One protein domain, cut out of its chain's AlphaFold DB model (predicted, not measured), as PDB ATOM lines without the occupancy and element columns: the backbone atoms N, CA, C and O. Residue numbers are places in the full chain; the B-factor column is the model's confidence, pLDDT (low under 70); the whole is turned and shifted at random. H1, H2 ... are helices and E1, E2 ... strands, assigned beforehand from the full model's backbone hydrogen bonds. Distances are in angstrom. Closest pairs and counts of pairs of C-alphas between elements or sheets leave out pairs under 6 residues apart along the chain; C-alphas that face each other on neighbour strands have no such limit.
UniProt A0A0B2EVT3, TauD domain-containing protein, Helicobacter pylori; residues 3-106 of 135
ATOM      1  N   ASP A   3     -28.348  14.870 -45.509       92.50
ATOM      2  CA  ASP A   3     -29.304  14.190 -46.371       92.50
ATOM      3  C   ASP A   3     -29.867  12.990 -45.611       92.50
ATOM      4  O   ASP A   3     -29.185  11.985 -45.394       92.50
ATOM      5  N   ALA A   4     -31.109  13.122 -45.150       89.19
ATOM      6  CA  ALA A   4     -31.741  12.080 -44.363       89.19
ATOM      7  C   ALA A   4     -32.108  10.862 -45.213       89.19
ATOM      8  O   ALA A   4     -32.218   9.774 -44.657       89.19
ATOM      9  N   PHE A   5     -32.273  11.018 -46.531       85.50
ATOM     10  CA  PHE A   5     -32.541   9.884 -47.408       85.50
ATOM     11  C   PHE A   5     -31.343   8.937 -47.429       85.50
ATOM     12  O   PHE A   5     -31.491   7.764 -47.089       85.50
ATOM     13  N   SER A   6     -30.157   9.462 -47.745       85.88
ATOM     14  CA  SER A   6     -28.920   8.673 -47.757       85.88
ATOM     15  C   SER A   6     -28.572   8.152 -46.360       85.88
ATOM     16  O   SER A   6     -28.211   6.990 -46.206       85.88
ATOM     17  N   LEU A   7     -28.783   8.956 -45.306       88.62
ATOM     18  CA  LEU A   7     -28.582   8.487 -43.933       88.62
ATOM     19  C   LEU A   7     -29.438   7.251 -43.624       88.62
ATOM     20  O   LEU A   7     -28.922   6.263 -43.110       88.62
ATOM     21  N   VAL A   8     -30.733   7.303 -43.938       85.19
ATOM     22  CA  VAL A   8     -31.662   6.196 -43.683       85.19
ATOM     23  C   VAL A   8     -31.317   4.986 -44.547       85.19
ATOM     24  O   VAL A   8     -31.218   3.884 -44.022       85.19
ATOM     25  N   LYS A   9     -31.116   5.186 -45.851       82.31
ATOM     26  CA  LYS A   9     -30.877   4.103 -46.808       82.31
ATOM     27  C   LYS A   9     -29.564   3.364 -46.548       82.31
ATOM     28  O   LYS A   9     -29.538   2.141 -46.635       82.31
ATOM     29  N   ASP A  10     -28.495   4.102 -46.263       87.19
ATOM     30  CA  ASP A  10     -27.143   3.541 -46.278       87.19
ATOM     31  C   ASP A  10     -26.651   3.151 -44.876       87.19
ATOM     32  O   ASP A  10     -25.700   2.383 -44.758       87.19
ATOM     33  N   ASN A  11     -27.285   3.661 -43.808       85.44
ATOM     34  CA  ASN A  11     -26.764   3.527 -42.440       85.44
ATOM     35  C   ASN A  11     -27.770   2.987 -41.415       85.44
ATOM     36  O   ASN A  11     -27.362   2.641 -40.305       85.44
ATOM     37  N   LEU A  12     -29.067   2.918 -41.736       86.44
ATOM     38  CA  LEU A  12     -30.075   2.359 -40.832       86.44
ATOM     39  C   LEU A  12     -30.546   0.985 -41.313       86.44
ATOM     40  O   LEU A  12     -30.923   0.807 -42.466       86.44
ATOM     41  N   GLY A  13     -30.569   0.015 -40.396       89.19
ATOM     42  CA  GLY A  13     -31.206  -1.281 -40.634       89.19
ATOM     43  C   GLY A  13     -32.735  -1.174 -40.669       89.19
ATOM     44  O   GLY A  13     -33.309  -0.204 -40.169       89.19
ATOM     45  N   SER A  14     -33.406  -2.195 -41.209       88.69
ATOM     46  CA  SER A  14     -34.874  -2.239 -41.316       88.69
ATOM     47  C   SER A  14     -35.575  -2.004 -39.976       88.69
ATOM     48  O   SER A  14     -36.506  -1.213 -39.912       88.69
ATOM     49  N   GLU A  15     -35.059  -2.576 -38.887       89.88
ATOM     50  CA  GLU A  15     -35.608  -2.389 -37.535       89.88
ATOM     51  C   GLU A  15     -35.639  -0.912 -37.103       89.88
ATOM     52  O   GLU A  15     -36.590  -0.453 -36.471       89.88
ATOM     53  N   TRP A  16     -34.622  -0.132 -37.482       91.88
ATOM     54  CA  TRP A  16     -34.573   1.304 -37.194       91.88
ATOM     55  C   TRP A  16     -35.596   2.077 -38.012       91.88
ATOM     56  O   TRP A  16     -36.230   3.002 -37.499       91.88
ATOM     57  N   ILE A  17     -35.745   1.706 -39.283       92.56
ATOM     58  CA  ILE A  17     -36.724   2.309 -40.183       92.56
ATOM     59  C   ILE A  17     -38.131   2.046 -39.651       92.56
ATOM     60  O   ILE A  17     -38.911   2.990 -39.508       92.56
ATOM     61  N   ASP A  18     -38.425   0.804 -39.280       92.19
ATOM     62  CA  ASP A  18     -39.712   0.399 -38.723       92.19
ATOM     63  C   ASP A  18     -40.002   1.163 -37.432       92.19
ATOM     64  O   ASP A  18     -41.068   1.764 -37.285       92.19
ATOM     65  N   TYR A  19     -39.032   1.249 -36.520       93.81
ATOM     66  CA  TYR A  19     -39.215   1.960 -35.259       93.81
ATOM     67  C   TYR A  19     -39.475   3.457 -35.463       93.81
ATOM     68  O   TYR A  19     -40.464   4.001 -34.964       93.81
ATOM     69  N   LEU A  20     -38.606   4.140 -36.215       94.06
ATOM     70  CA  LEU A  20     -38.675   5.592 -36.403       94.06
ATOM     71  C   LEU A  20     -39.854   6.029 -37.284       94.06
ATOM     72  O   LEU A  20     -40.198   7.216 -37.263       94.06
ATOM     73  N   SER A  21     -40.449   5.108 -38.047       93.94
ATOM     74  CA  SER A  21     -41.623   5.369 -38.885       93.94
ATOM     75  C   SER A  21     -42.957   5.022 -38.220       93.94
ATOM     76  O   SER A  21     -43.967   5.654 -38.534       93.94
ATOM     77  N   SER A  22     -42.967   4.078 -37.275       91.06
ATOM     78  CA  SER A  22     -44.180   3.633 -36.573       91.06
ATOM     79  C   SER A  22     -44.434   4.342 -35.241       91.06
ATOM     80  O   SER A  22     -45.586   4.458 -34.824       91.06
ATOM     81  N   HIS A  23     -43.392   4.842 -34.571       90.94
ATOM     82  CA  HIS A  23     -43.529   5.475 -33.260       90.94
ATOM     83  C   HIS A  23     -43.753   6.976 -33.366       90.94
ATOM     84  O   HIS A  23     -43.132   7.664 -34.175       90.94
ATOM     85  N   THR A  24     -44.596   7.508 -32.485       87.56
ATOM     86  CA  THR A  24     -44.833   8.943 -32.377       87.56
ATOM     87  C   THR A  24     -43.925   9.568 -31.324       87.56
ATOM     88  O   THR A  24     -43.782   9.070 -30.207       87.56
ATOM     89  N   PHE A  25     -43.278  10.676 -31.691       87.69
ATOM     90  CA  PHE A  25     -42.285  11.332 -30.829       87.69
ATOM     91  C   PHE A  25     -42.732  12.708 -30.340       87.69
ATOM     92  O   PHE A  25     -42.271  13.172 -29.301       87.69
ATOM     93  N   PHE A  26     -43.617  13.370 -31.083       86.56
ATOM     94  CA  PHE A  26     -44.152  14.685 -30.745       86.56
ATOM     95  C   PHE A  26     -45.472  14.929 -31.484       86.56
ATOM     96  O   PHE A  26     -45.835  14.179 -32.398       86.56
ATOM     97  N   SER A  27     -46.179  15.995 -31.109       82.69
ATOM     98  CA  SER A  27     -47.400  16.442 -31.779       82.69
ATOM     99  C   SER A  27     -47.276  17.853 -32.356       82.69
ATOM    100  O   SER A  27     -46.323  18.587 -32.079       82.69
ATOM    101  N   ASN A  28     -48.264  18.252 -33.154       80.50
ATOM    102  CA  ASN A  28     -48.543  19.663 -33.421       80.50
ATOM    103  C   ASN A  28     -48.968  20.395 -32.131       80.50
ATOM    104  O   ASN A  28     -49.173  19.780 -31.082       80.50
ATOM    105  N   GLN A  29     -49.056  21.726 -32.218       73.81
ATOM    106  CA  GLN A  29     -49.286  22.618 -31.074       73.81
ATOM    107  C   GLN A  29     -50.588  22.332 -30.308       73.81
ATOM    108  O   GLN A  29     -50.616  22.484 -29.094       73.81
ATOM    109  N   ASP A  30     -51.639  21.905 -31.000       78.69
ATOM    110  CA  ASP A  30     -52.955  21.550 -30.454       78.69
ATOM    111  C   ASP A  30     -53.076  20.060 -30.080       78.69
ATOM    112  O   ASP A  30     -54.116  19.629 -29.589       78.69
ATOM    113  N   GLY A  31     -52.031  19.254 -30.296       75.06
ATOM    114  CA  GLY A  31     -51.984  17.847 -29.882       75.06
ATOM    115  C   GLY A  31     -52.790  16.877 -30.750       75.06
ATOM    116  O   GLY A  31     -52.747  15.670 -30.515       75.06
ATOM    117  N   THR A  32     -53.490  17.373 -31.768       80.12
ATOM    118  CA  THR A  32     -54.410  16.592 -32.610       80.12
ATOM    119  C   THR A  32     -53.697  15.659 -33.582       80.12
ATOM    120  O   THR A  32     -54.263  14.657 -34.021       80.12
ATOM    121  N   LYS A  33     -52.445  15.964 -33.924       83.19
ATOM    122  CA  LYS A  33     -51.645  15.206 -34.879       83.19
ATOM    123  C   LYS A  33     -50.307  14.839 -34.279       83.19
ATOM    124  O   LYS A  33     -49.483  15.701 -33.980       83.19
ATOM    125  N   GLN A  34     -50.087  13.540 -34.157       85.06
ATOM    126  CA  GLN A  34     -48.813  12.975 -33.749       85.06
ATOM    127  C   GLN A  34     -47.948  12.670 -34.971       85.06
ATOM    128  O   GLN A  34     -48.463  12.340 -36.043       85.06
ATOM    129  N   PHE A  35     -46.632  12.793 -34.816       88.94
ATOM    130  CA  PHE A  35     -45.692  12.621 -35.917       88.94
ATOM    131  C   PHE A  35     -44.594  11.608 -35.580       88.94
ATOM    132  O   PHE A  35     -43.977  11.708 -34.510       88.94
ATOM    133  N   PRO A  36     -44.310  10.670 -36.504       94.06
ATOM    134  CA  PRO A  36     -43.081   9.900 -36.473       94.06
ATOM    135  C   PRO A  36     -41.892  10.740 -36.944       94.06
ATOM    136  O   PRO A  36     -42.057  11.818 -37.533       94.06
ATOM    137  N   ILE A  37     -40.684  10.226 -36.707       94.88
ATOM    138  CA  ILE A  37     -39.456  10.843 -37.220       94.88
ATOM    139  C   ILE A  37     -39.351  10.621 -38.726       94.88
ATOM    140  O   ILE A  37     -39.024  11.561 -39.450       94.88
ATOM    141  N   LEU A  38     -39.659   9.415 -39.203       95.06
ATOM    142  CA  LEU A  38     -39.664   9.077 -40.623       95.06
ATOM    143  C   LEU A  38     -41.103   8.922 -41.108       95.06
ATOM    144  O   LEU A  38     -41.913   8.225 -40.516       95.06
ATOM    145  N   THR A  39     -41.448   9.577 -42.206       94.88
ATOM    146  CA  THR A  39     -42.673   9.294 -42.955       94.88
ATOM    147  C   THR A  39     -42.264   8.633 -44.256       94.88
ATOM    148  O   THR A  39     -41.533   9.246 -45.036       94.88
ATOM    149  N   LEU A  40     -42.746   7.416 -44.491       93.31
ATOM    150  CA  LEU A  40     -42.497   6.672 -45.721       93.31
ATOM    151  C   LEU A  40     -43.673   6.826 -46.695       93.31
ATOM    152  O   LEU A  40     -44.792   7.161 -46.293       93.31
ATOM    153  N   ASP A  41     -43.418   6.633 -47.983       92.06
ATOM    154  CA  ASP A  41     -44.471   6.466 -48.979       92.06
ATOM    155  C   ASP A  41     -44.981   5.013 -49.029       92.06
ATOM    156  O   ASP A  41     -44.546   4.144 -48.276       92.06
ATOM    157  N   LYS A  42     -45.930   4.743 -49.932       91.62
ATOM    158  CA  LYS A  42     -46.536   3.412 -50.089       91.62
ATOM    159  C   LYS A  42     -45.559   2.322 -50.558       91.62
ATOM    160  O   LYS A  42     -45.927   1.154 -50.542       91.62
ATOM    161  N   TYR A  43     -44.363   2.698 -51.006       90.31
ATOM    162  CA  TYR A  43     -43.304   1.790 -51.440       90.31
ATOM    163  C   TYR A  43     -42.186   1.664 -50.395       90.31
ATOM    164  O   TYR A  43     -41.178   1.015 -50.659       90.31
ATOM    165  N   GLY A  44     -42.344   2.284 -49.220       87.19
ATOM    166  CA  GLY A  44     -41.338   2.276 -48.162       87.19
ATOM    167  C   GLY A  44     -40.205   3.286 -48.364       87.19
ATOM    168  O   GLY A  44     -39.227   3.250 -47.623       87.19
ATOM    169  N   LEU A  45     -40.310   4.207 -49.327       89.00
ATOM    170  CA  LEU A  45     -39.288   5.233 -49.551       89.00
ATOM    171  C   LEU A  45     -39.491   6.425 -48.615       89.00
ATOM    172  O   LEU A  45     -40.622   6.832 -48.344       89.00
ATOM    173  N   LEU A  46     -38.393   7.026 -48.142       92.69
ATOM    174  CA  LEU A  46     -38.463   8.205 -47.279       92.69
ATOM    175  C   LEU A  46     -39.132   9.373 -48.013       92.69
ATOM    176  O   LEU A  46     -38.614   9.899 -48.996       92.69
ATOM    177  N   LYS A  47     -40.268   9.814 -47.475       93.62
ATOM    178  CA  LYS A  47     -41.035  10.964 -47.960       93.62
ATOM    179  C   LYS A  47     -40.743  12.223 -47.151       93.62
ATOM    180  O   LYS A  47     -40.656  13.308 -47.722       93.62
ATOM    181  N   VAL A  48     -40.665  12.096 -45.824       93.69
ATOM    182  CA  VAL A  48     -40.378  13.216 -44.914       93.69
ATOM    183  C   VAL A  48     -39.566  12.735 -43.717       93.69
ATOM    184  O   VAL A  48     -39.936  11.744 -43.093       93.69
ATOM    185  N   VAL A  49     -38.537  13.486 -43.331       94.75
ATOM    186  CA  VAL A  49     -37.897  13.404 -42.016       94.75
ATOM    187  C   VAL A  49     -38.347  14.580 -41.143       94.75
ATOM    188  O   VAL A  49     -38.344  15.732 -41.575       94.75
ATOM    189  N   ARG A  50     -38.757  14.318 -39.901       93.19
ATOM    190  CA  ARG A  50     -39.103  15.356 -38.920       93.19
ATOM    191  C   ARG A  50     -38.350  15.124 -37.626       93.19
ATOM    192  O   ARG A  50     -38.806  14.407 -36.741       93.19
ATOM    193  N   PHE A  51     -37.194  15.765 -37.510       93.81
ATOM    194  CA  PHE A  51     -36.340  15.583 -36.350       93.81
ATOM    195  C   PHE A  51     -35.796  16.905 -35.820       93.81
ATOM    196  O   PHE A  51     -35.140  17.672 -36.520       93.81
ATOM    197  N   SER A  52     -36.045  17.143 -34.538       91.25
ATOM    198  CA  SER A  52     -35.362  18.152 -33.740       91.25
ATOM    199  C   SER A  52     -35.332  17.647 -32.307       91.25
ATOM    200  O   SER A  52     -36.355  17.646 -31.622       91.25
ATOM    201  N   LEU A  53     -34.159  17.191 -31.859       91.94
ATOM    202  CA  LEU A  53     -34.013  16.599 -30.530       91.94
ATOM    203  C   LEU A  53     -34.481  17.558 -29.428       91.94
ATOM    204  O   LEU A  53     -35.185  17.142 -28.516       91.94
ATOM    205  N   SER A  54     -34.144  18.847 -29.535       90.69
ATOM    206  CA  SER A  54     -34.580  19.853 -28.566       90.69
ATOM    207  C   SER A  54     -36.098  20.000 -28.537       90.69
ATOM    208  O   SER A  54     -36.669  19.977 -27.454       90.69
ATOM    209  N   ARG A  55     -36.769  20.076 -29.695       89.88
ATOM    210  CA  ARG A  55     -38.237  20.177 -29.751       89.88
ATOM    211  C   ARG A  55     -38.924  18.939 -29.179       89.88
ATOM    212  O   ARG A  55     -39.882  19.087 -28.431       89.88
ATOM    213  N   ILE A  56     -38.419  17.743 -29.483       92.00
ATOM    214  CA  ILE A  56     -38.953  16.482 -28.942       92.00
ATOM    215  C   ILE A  56     -38.796  16.445 -27.416       92.00
ATOM    216  O   ILE A  56     -39.750  16.161 -26.697       92.00
ATOM    217  N   MET A  57     -37.618  16.801 -26.898       91.44
ATOM    218  CA  MET A  57     -37.385  16.826 -25.450       91.44
ATOM    219  C   MET A  57     -38.214  17.906 -24.750       91.44
ATOM    220  O   MET A  57     -38.744  17.662 -23.667       91.44
ATOM    221  N   SER A  58     -38.383  19.078 -25.369       90.44
ATOM    222  CA  SER A  58     -39.293  20.113 -24.872       90.44
ATOM    223  C   SER A  58     -40.738  19.624 -24.832       90.44
ATOM    224  O   SER A  58     -41.416  19.868 -23.838       90.44
ATOM    225  N   TYR A  59     -41.194  18.897 -25.855       89.75
ATOM    226  CA  TYR A  59     -42.525  18.293 -25.876       89.75
ATOM    227  C   TYR A  59     -42.717  17.313 -24.710       89.75
ATOM    228  O   TYR A  59     -43.693  17.430 -23.968       89.75
ATOM    229  N   TYR A  60     -41.767  16.401 -24.485       90.69
ATOM    230  CA  TYR A  60     -41.822  15.482 -23.344       90.69
ATOM    231  C   TYR A  60     -41.856  16.222 -22.004       90.69
ATOM    232  O   TYR A  60     -42.705  15.924 -21.163       90.69
ATOM    233  N   ALA A  61     -41.011  17.239 -21.830       91.25
ATOM    234  CA  ALA A  61     -40.986  18.044 -20.613       91.25
ATOM    235  C   ALA A  61     -42.314  18.785 -20.370       91.25
ATOM    236  O   ALA A  61     -42.858  18.720 -19.267       91.25
ATOM    237  N   GLN A  62     -42.864  19.442 -21.396       90.50
ATOM    238  CA  GLN A  62     -44.124  20.192 -21.310       90.50
ATOM    239  C   GLN A  62     -45.309  19.294 -20.950       90.50
ATOM    240  O   GLN A  62     -46.151  19.678 -20.143       90.50
ATOM    241  N   ASN A  63     -45.342  18.079 -21.497       88.62
ATOM    242  CA  ASN A  63     -46.417  17.119 -21.254       88.62
ATOM    243  C   ASN A  63     -46.167  16.227 -20.030       88.62
ATOM    244  O   ASN A  63     -46.965  15.337 -19.751       88.62
ATOM    245  N   LYS A  64     -45.071  16.448 -19.287       92.00
ATOM    246  CA  LYS A  64     -44.653  15.620 -18.140       92.00
ATOM    247  C   LYS A  64     -44.506  14.130 -18.498       92.00
ATOM    248  O   LYS A  64     -44.680  13.259 -17.649       92.00
ATOM    249  N   ILE A  65     -44.155  13.844 -19.751       89.50
ATOM    250  CA  ILE A  65     -43.897  12.500 -20.271       89.50
ATOM    251  C   ILE A  65     -42.404  12.215 -20.121       89.50
ATOM    252  O   ILE A  65     -41.564  13.085 -20.352       89.50
ATOM    253  N   LYS A  66     -42.052  10.982 -19.751       90.62
ATOM    254  CA  LYS A  66     -40.665  10.509 -19.812       90.62
ATOM    255  C   LYS A  66     -40.510   9.605 -21.032       90.62
ATOM    256  O   LYS A  66     -41.316   8.684 -21.164       90.62
ATOM    257  N   PRO A  67     -39.500   9.821 -21.892       91.31
ATOM    258  CA  PRO A  67     -39.210   8.861 -22.945       91.31
ATOM    259  C   PRO A  67     -38.868   7.505 -22.330       91.31
ATOM    260  O   PRO A  67     -38.220   7.429 -21.279       91.31
ATOM    261  N   THR A  68     -39.263   6.426 -22.998       93.38
ATOM    262  CA  THR A  68     -38.808   5.085 -22.622       93.38
ATOM    263  C   THR A  68     -37.287   4.970 -22.800       93.38
ATOM    264  O   THR A  68     -36.641   5.803 -23.454       93.38
ATOM    265  N   LYS A  69     -36.683   3.924 -22.218       94.00
ATOM    266  CA  LYS A  69     -35.250   3.636 -22.417       94.00
ATOM    267  C   LYS A  69     -34.921   3.468 -23.900       94.00
ATOM    268  O   LYS A  69     -33.923   4.003 -24.369       94.00
ATOM    269  N   GLU A  70     -35.793   2.773 -24.620       92.50
ATOM    270  CA  GLU A  70     -35.669   2.536 -26.053       92.50
ATOM    271  C   GLU A  70     -35.797   3.836 -26.854       92.50
ATOM    272  O   GLU A  70     -34.884   4.175 -27.598       92.50
ATOM    273  N   GLN A  71     -36.833   4.650 -26.617       92.56
ATOM    274  CA  GLN A  71     -36.979   5.955 -27.277       92.56
ATOM    275  C   GLN A  71     -35.763   6.854 -27.034       92.56
ATOM    276  O   GLN A  71     -35.251   7.484 -27.957       92.56
ATOM    277  N   SER A  72     -35.269   6.893 -25.795       93.25
ATOM    278  CA  SER A  72     -34.068   7.656 -25.444       93.25
ATOM    279  C   SER A  72     -32.838   7.155 -26.198       93.25
ATOM    280  O   SER A  72     -32.050   7.962 -26.692       93.25
ATOM    281  N   HIS A  73     -32.667   5.834 -26.302       92.81
ATOM    282  CA  HIS A  73     -31.587   5.226 -27.071       92.81
ATOM    283  C   HIS A  73     -31.683   5.614 -28.551       92.81
ATOM    284  O   HIS A  73     -30.731   6.173 -29.098       92.81
ATOM    285  N   MET A  74     -32.854   5.428 -29.162       92.00
ATOM    286  CA  MET A  74     -33.110   5.730 -30.572       92.00
ATOM    287  C   MET A  74     -32.864   7.206 -30.899       92.00
ATOM    288  O   MET A  74     -32.124   7.521 -31.831       92.00
ATOM    289  N   LEU A  75     -33.409   8.127 -30.098       93.88
ATOM    290  CA  LEU A  75     -33.250   9.571 -30.297       93.88
ATOM    291  C   LEU A  75     -31.790  10.017 -30.185       93.88
ATOM    292  O   LEU A  75     -31.322  10.836 -30.982       93.88
ATOM    293  N   ASN A  76     -31.056   9.486 -29.207       92.62
ATOM    294  CA  ASN A  76     -29.655   9.843 -28.999       92.62
ATOM    295  C   ASN A  76     -28.755   9.285 -30.102       92.62
ATOM    296  O   ASN A  76     -27.886  10.005 -30.595       92.62
ATOM    297  N   THR A  77     -28.962   8.036 -30.506       93.06
ATOM    298  CA  THR A  77     -28.191   7.411 -31.585       93.06
ATOM    299  C   THR A  77     -28.490   8.075 -32.927       93.06
ATOM    300  O   THR A  77     -27.554   8.476 -33.614       93.06
ATOM    301  N   PHE A  78     -29.761   8.327 -33.260       93.75
ATOM    302  CA  PHE A  78     -30.124   9.046 -34.486       93.75
ATOM    303  C   PHE A  78     -29.533  10.465 -34.515       93.75
ATOM    304  O   PHE A  78     -28.998  10.902 -35.530       93.75
ATOM    305  N   SER A  79     -29.540  11.171 -33.376       93.50
ATOM    306  CA  SER A  79     -28.883  12.480 -33.233       93.50
ATOM    307  C   SER A  79     -27.370  12.416 -33.473       93.50
ATOM    308  O   SER A  79     -26.809  13.316 -34.102       93.50
ATOM    309  N   LYS A  80     -26.696  11.364 -32.985       92.44
ATOM    310  CA  LYS A  80     -25.261  11.140 -33.222       92.44
ATOM    311  C   LYS A  80     -24.975  10.885 -34.700       92.44
ATOM    312  O   LYS A  80     -24.134  11.583 -35.253       92.44
ATOM    313  N   LEU A  81     -25.733   9.993 -35.334       92.69
ATOM    314  CA  LEU A  81     -25.617   9.708 -36.766       92.69
ATOM    315  C   LEU A  81     -25.830  10.971 -37.608       92.69
ATOM    316  O   LEU A  81     -25.022  11.290 -38.472       92.69
ATOM    317  N   CYS A  82     -26.850  11.776 -37.293       93.19
ATOM    318  CA  CYS A  82     -27.049  13.059 -37.967       93.19
ATOM    319  C   CYS A  82     -25.821  13.977 -37.854       93.19
ATOM    320  O   CYS A  82     -25.511  14.702 -38.789       93.19
ATOM    321  N   LYS A  83     -25.116  13.992 -36.719       90.94
ATOM    322  CA  LYS A  83     -23.904  14.814 -36.568       90.94
ATOM    323  C   LYS A  83     -22.727  14.246 -37.352       90.94
ATOM    324  O   LYS A  83     -22.005  15.018 -37.977       90.94
ATOM    325  N   GLU A  84     -22.548  12.934 -37.312       92.00
ATOM    326  CA  GLU A  84     -21.458  12.220 -37.980       92.00
ATOM    327  C   GLU A  84     -21.510  12.396 -39.500       92.00
ATOM    328  O   GLU A  84     -20.524  12.803 -40.106       92.00
ATOM    329  N   TYR A  85     -22.689  12.221 -40.096       91.94
ATOM    330  CA  TYR A  85     -22.905  12.351 -41.540       91.94
ATOM    331  C   TYR A  85     -23.235  13.786 -41.974       91.94
ATOM    332  O   TYR A  85     -23.743  14.014 -43.074       91.94
ATOM    333  N   SER A  86     -22.988  14.778 -41.111       91.69
ATOM    334  CA  SER A  86     -23.279  16.164 -41.454       91.69
ATOM    335  C   SER A  86     -22.201  16.788 -42.335       91.69
ATOM    336  O   SER A  86     -21.016  16.778 -42.019       91.69
ATOM    337  N   SER A  87     -22.633  17.434 -43.414       90.69
ATOM    338  CA  SER A  87     -21.796  18.325 -44.211       90.69
ATOM    339  C   SER A  87     -21.873  19.762 -43.692       90.69
ATOM    340  O   SER A  87     -22.943  20.274 -43.330       90.69
ATOM    341  N   TYR A  88     -20.734  20.449 -43.675       90.38
ATOM    342  CA  TYR A  88     -20.650  21.864 -43.320       90.38
ATOM    343  C   TYR A  88     -20.598  22.716 -44.583       90.38
ATOM    344  O   TYR A  88     -19.811  22.459 -45.489       90.38
ATOM    345  N   HIS A  89     -21.426  23.758 -44.617       89.06
ATOM    346  CA  HIS A  89     -21.459  24.722 -45.710       89.06
ATOM    347  C   HIS A  89     -21.203  26.109 -45.132       89.06
ATOM    348  O   HIS A  89     -21.956  26.577 -44.276       89.06
ATOM    349  N   SER A  90     -20.118  26.744 -45.570       87.25
ATOM    350  CA  SER A  90     -19.825  28.129 -45.215       87.25
ATOM    351  C   SER A  90     -20.641  29.052 -46.112       87.25
ATOM    352  O   SER A  90     -20.566  28.933 -47.333       87.25
ATOM    353  N   LEU A  91     -21.419  29.946 -45.505       87.81
ATOM    354  CA  LEU A  91     -22.198  30.960 -46.210       87.81
ATOM    355  C   LEU A  91     -21.537  32.320 -46.018       87.81
ATOM    356  O   LEU A  91     -21.232  32.726 -44.891       87.81
ATOM    357  N   LYS A  92     -21.323  33.031 -47.118       87.69
ATOM    358  CA  LYS A  92     -20.842  34.409 -47.137       87.69
ATOM    359  C   LYS A  92     -22.019  35.379 -47.098       87.69
ATOM    360  O   LYS A  92     -23.187  35.012 -47.217       87.69
ATOM    361  N   LYS A  93     -21.703  36.660 -46.912       87.94
ATOM    362  CA  LYS A  93     -22.698  37.731 -46.985       87.94
ATOM    363  C   LYS A  93     -23.419  37.661 -48.336       87.94
ATOM    364  O   LYS A  93     -22.757  37.672 -49.367       87.94
ATOM    365  N   ASN A  94     -24.750  37.664 -48.285       90.31
ATOM    366  CA  ASN A  94     -25.673  37.551 -49.421       90.31
ATOM    367  C   ASN A  94     -25.794  36.155 -50.057       90.31
ATOM    368  O   ASN A  94     -26.585  36.011 -50.987       90.31
ATOM    369  N   ASP A  95     -25.101  35.131 -49.550       93.56
ATOM    370  CA  ASP A  95     -25.374  33.758 -49.975       93.56
ATOM    371  C   ASP A  95     -26.760  33.326 -49.483       93.56
ATOM    372  O   ASP A  95     -27.164  33.618 -48.350       93.56
ATOM    373  N   ILE A  96     -27.480  32.592 -50.330       93.06
ATOM    374  CA  ILE A  96     -28.781  32.009 -50.003       93.06
ATOM    375  C   ILE A  96     -28.644  30.493 -50.063       93.06
ATOM    376  O   ILE A  96     -28.342  29.923 -51.109       93.06
ATOM    377  N   LEU A  97     -28.902  29.839 -48.933       92.56
ATOM    378  CA  LEU A  97     -29.005  28.388 -48.862       92.56
ATOM    379  C   LEU A  97     -30.477  27.983 -48.982       92.56
ATOM    380  O   LEU A  97     -31.278  28.291 -48.101       92.56
ATOM    381  N   ILE A  98     -30.817  27.276 -50.059       93.25
ATOM    382  CA  ILE A  98     -32.156  26.725 -50.291       93.25
ATOM    383  C   ILE A  98     -32.099  25.220 -50.056       93.25
ATOM    384  O   ILE A  98     -31.244  24.533 -50.612       93.25
ATOM    385  N   VAL A  99     -32.999  24.706 -49.218       91.75
ATOM    386  CA  VAL A  99     -32.997  23.299 -48.802       91.75
ATOM    387  C   VAL A  99     -34.400  22.719 -48.863       91.75
ATOM    388  O   VAL A  99     -35.371  23.358 -48.459       91.75
ATOM    389  N   ASN A 100     -34.512  21.477 -49.332       91.94
ATOM    390  CA  ASN A 100     -35.752  20.721 -49.217       91.94
ATOM    391  C   ASN A 100     -35.896  20.207 -47.779       91.94
ATOM    392  O   ASN A 100     -35.351  19.162 -47.425       91.94
ATOM    393  N   ASN A 101     -36.655  20.933 -46.957       92.19
ATOM    394  CA  ASN A 101     -36.830  20.622 -45.536       92.19
ATOM    395  C   ASN A 101     -37.548  19.284 -45.265       92.19
ATOM    396  O   ASN A 101     -37.587  18.837 -44.124       92.19
ATOM    397  N   HIS A 102     -38.124  18.628 -46.280       92.25
ATOM    398  CA  HIS A 102     -38.679  17.284 -46.107       92.25
ATOM    399  C   HIS A 102     -37.612  16.192 -46.105       92.25
ATOM    400  O   HIS A 102     -37.828  15.164 -45.475       92.25
ATOM    401  N   LEU A 103     -36.488  16.384 -46.796       92.44
ATOM    402  CA  LEU A 103     -35.459  15.348 -46.967       92.44
ATOM    403  C   LEU A 103     -34.106  15.746 -46.367       92.44
ATOM    404  O   LEU A 103     -33.251  14.896 -46.148       92.44
ATOM    405  N   MET A 104     -33.926  17.029 -46.051       93.75
ATOM    406  CA  MET A 104     -32.697  17.568 -45.486       93.75
ATOM    407  C   MET A 104     -32.909  18.021 -44.045       93.75
ATOM    408  O   MET A 104     -33.707  18.922 -43.781       93.75
ATOM    409  N   LEU A 105     -32.112  17.485 -43.121       94.38
ATOM    410  CA  LEU A 105     -31.961  18.072 -41.792       94.38
ATOM    411  C   LEU A 105     -30.861  19.131 -41.819       94.38
ATOM    412  O   LEU A 105     -29.819  18.987 -42.467       94.38
ATOM    413  N   HIS A 106     -31.077  20.215 -41.085       92.69
ATOM    414  CA  HIS A 106     -30.135  21.318 -41.027       92.69
ATOM    415  C   HIS A 106     -29.983  21.847 -39.608       92.69
ATOM    416  O   HIS A 106     -30.871  21.750 -38.767       92.69
TER     417      HIS A 106
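AT A GLANCE: This is residues 3 to 106 of the 135 residues of the protein "TauD domain-containing protein" of Helicobacter pylori (UniProt A0A0B2EVT3). A small hairpin of two strands, E1 and E2, packs on two short helices, H1 beside E2 and H2 beside E1, while the longest helix, H4, runs past H1 and H2 and has H3 close to it. After H4 a long stretch with no named element goes far out and folds back; its residues 90 to 96 stick out from the body. The printed part has 104 residues, with four named helices and two named strands in the order H1, H2, E1, E2, H3, H4; the two-stranded sheet, E1 - E2, is antiparallel. The class is mostly helix, although under half of the residues are in named elements. The whole is compact, with a radius of gyration of the C-alphas of 14.8 A and spans of 42 by 31 by 25 A.

IN THESE COORDINATES: H1, residues 4 to 11, begins with C-alpha 4 at (-31.741, 12.080, -44.363) and is 10.1 A long. H2, residues 14 to 22, is 12.0 A long. Residues 23 to 37 hold no named element; within them residues 26 to 27 pair with residues 34 to 35, antiparallel. E1 is residues 38 to 40, with C-alpha 38 at (-39.664, 9.077, -40.623), and E2 is residues 46 to 49. H3, residues 53 to 62, is 14.1 A long. H4, residues 69 to 84, is 22.5 A long and ends with C-alpha 84 at (-21.458, 12.220, -37.980).

HOW THE PARTS SIT: E1 and E2 form an antiparallel hairpin, with 158 degrees between their directions. N 39 and O 48 are 2.8 A apart and N 47 and O 39 are 2.8 A apart, both within hydrogen-bond range. The closest C-alphas of H1 and E2 are those of Phe 5 and Leu 46, at 6.2 A. Those of H2 and E1 are Ser 21 and Leu 38, at 4.5 A. H1 and H2 are close but not clearly touching, with their closest C-alphas, Val 8 and Ile 17, 7.3 A apart; they run opposite ways at a shallow tilt of 31 degrees. H4, with residues 81 to 82 alone, only just touches H1, with 3 pairs of C-alphas within 8 A; the closest are Leu 7 and Cys 82, 7.7 A apart, and the lines are about perpendicular at 79 degrees. H2 and H4 are near each other, with 9 pairs of C-alphas within 10 A. H3 and H4 are close but not clearly touching, their closest C-alphas, Leu 53 and Leu 75, being 7.1 A apart; they run opposite ways at a shallow tilt of 29 degrees. H3 is apart from H1, H2 and E1. In H1, H2, H3 and H4 every O i to N i+4 pair is within hydrogen-bond range.

THE WHOLE: The two C-alphas farthest apart, those of Lys 69 and Asn 94, are 44.4 A apart, while the first and last printed C-alphas, Asp 3 and His 106, are 8.9 A apart. The link from H2 to E1 is long, with 15 residues, and residues 85 to 106 follow H4 with no named element. Residues 90 to 96 stand free. The printed part has no cut, its mean pLDDT is 90.3, and no printed residue is under 70.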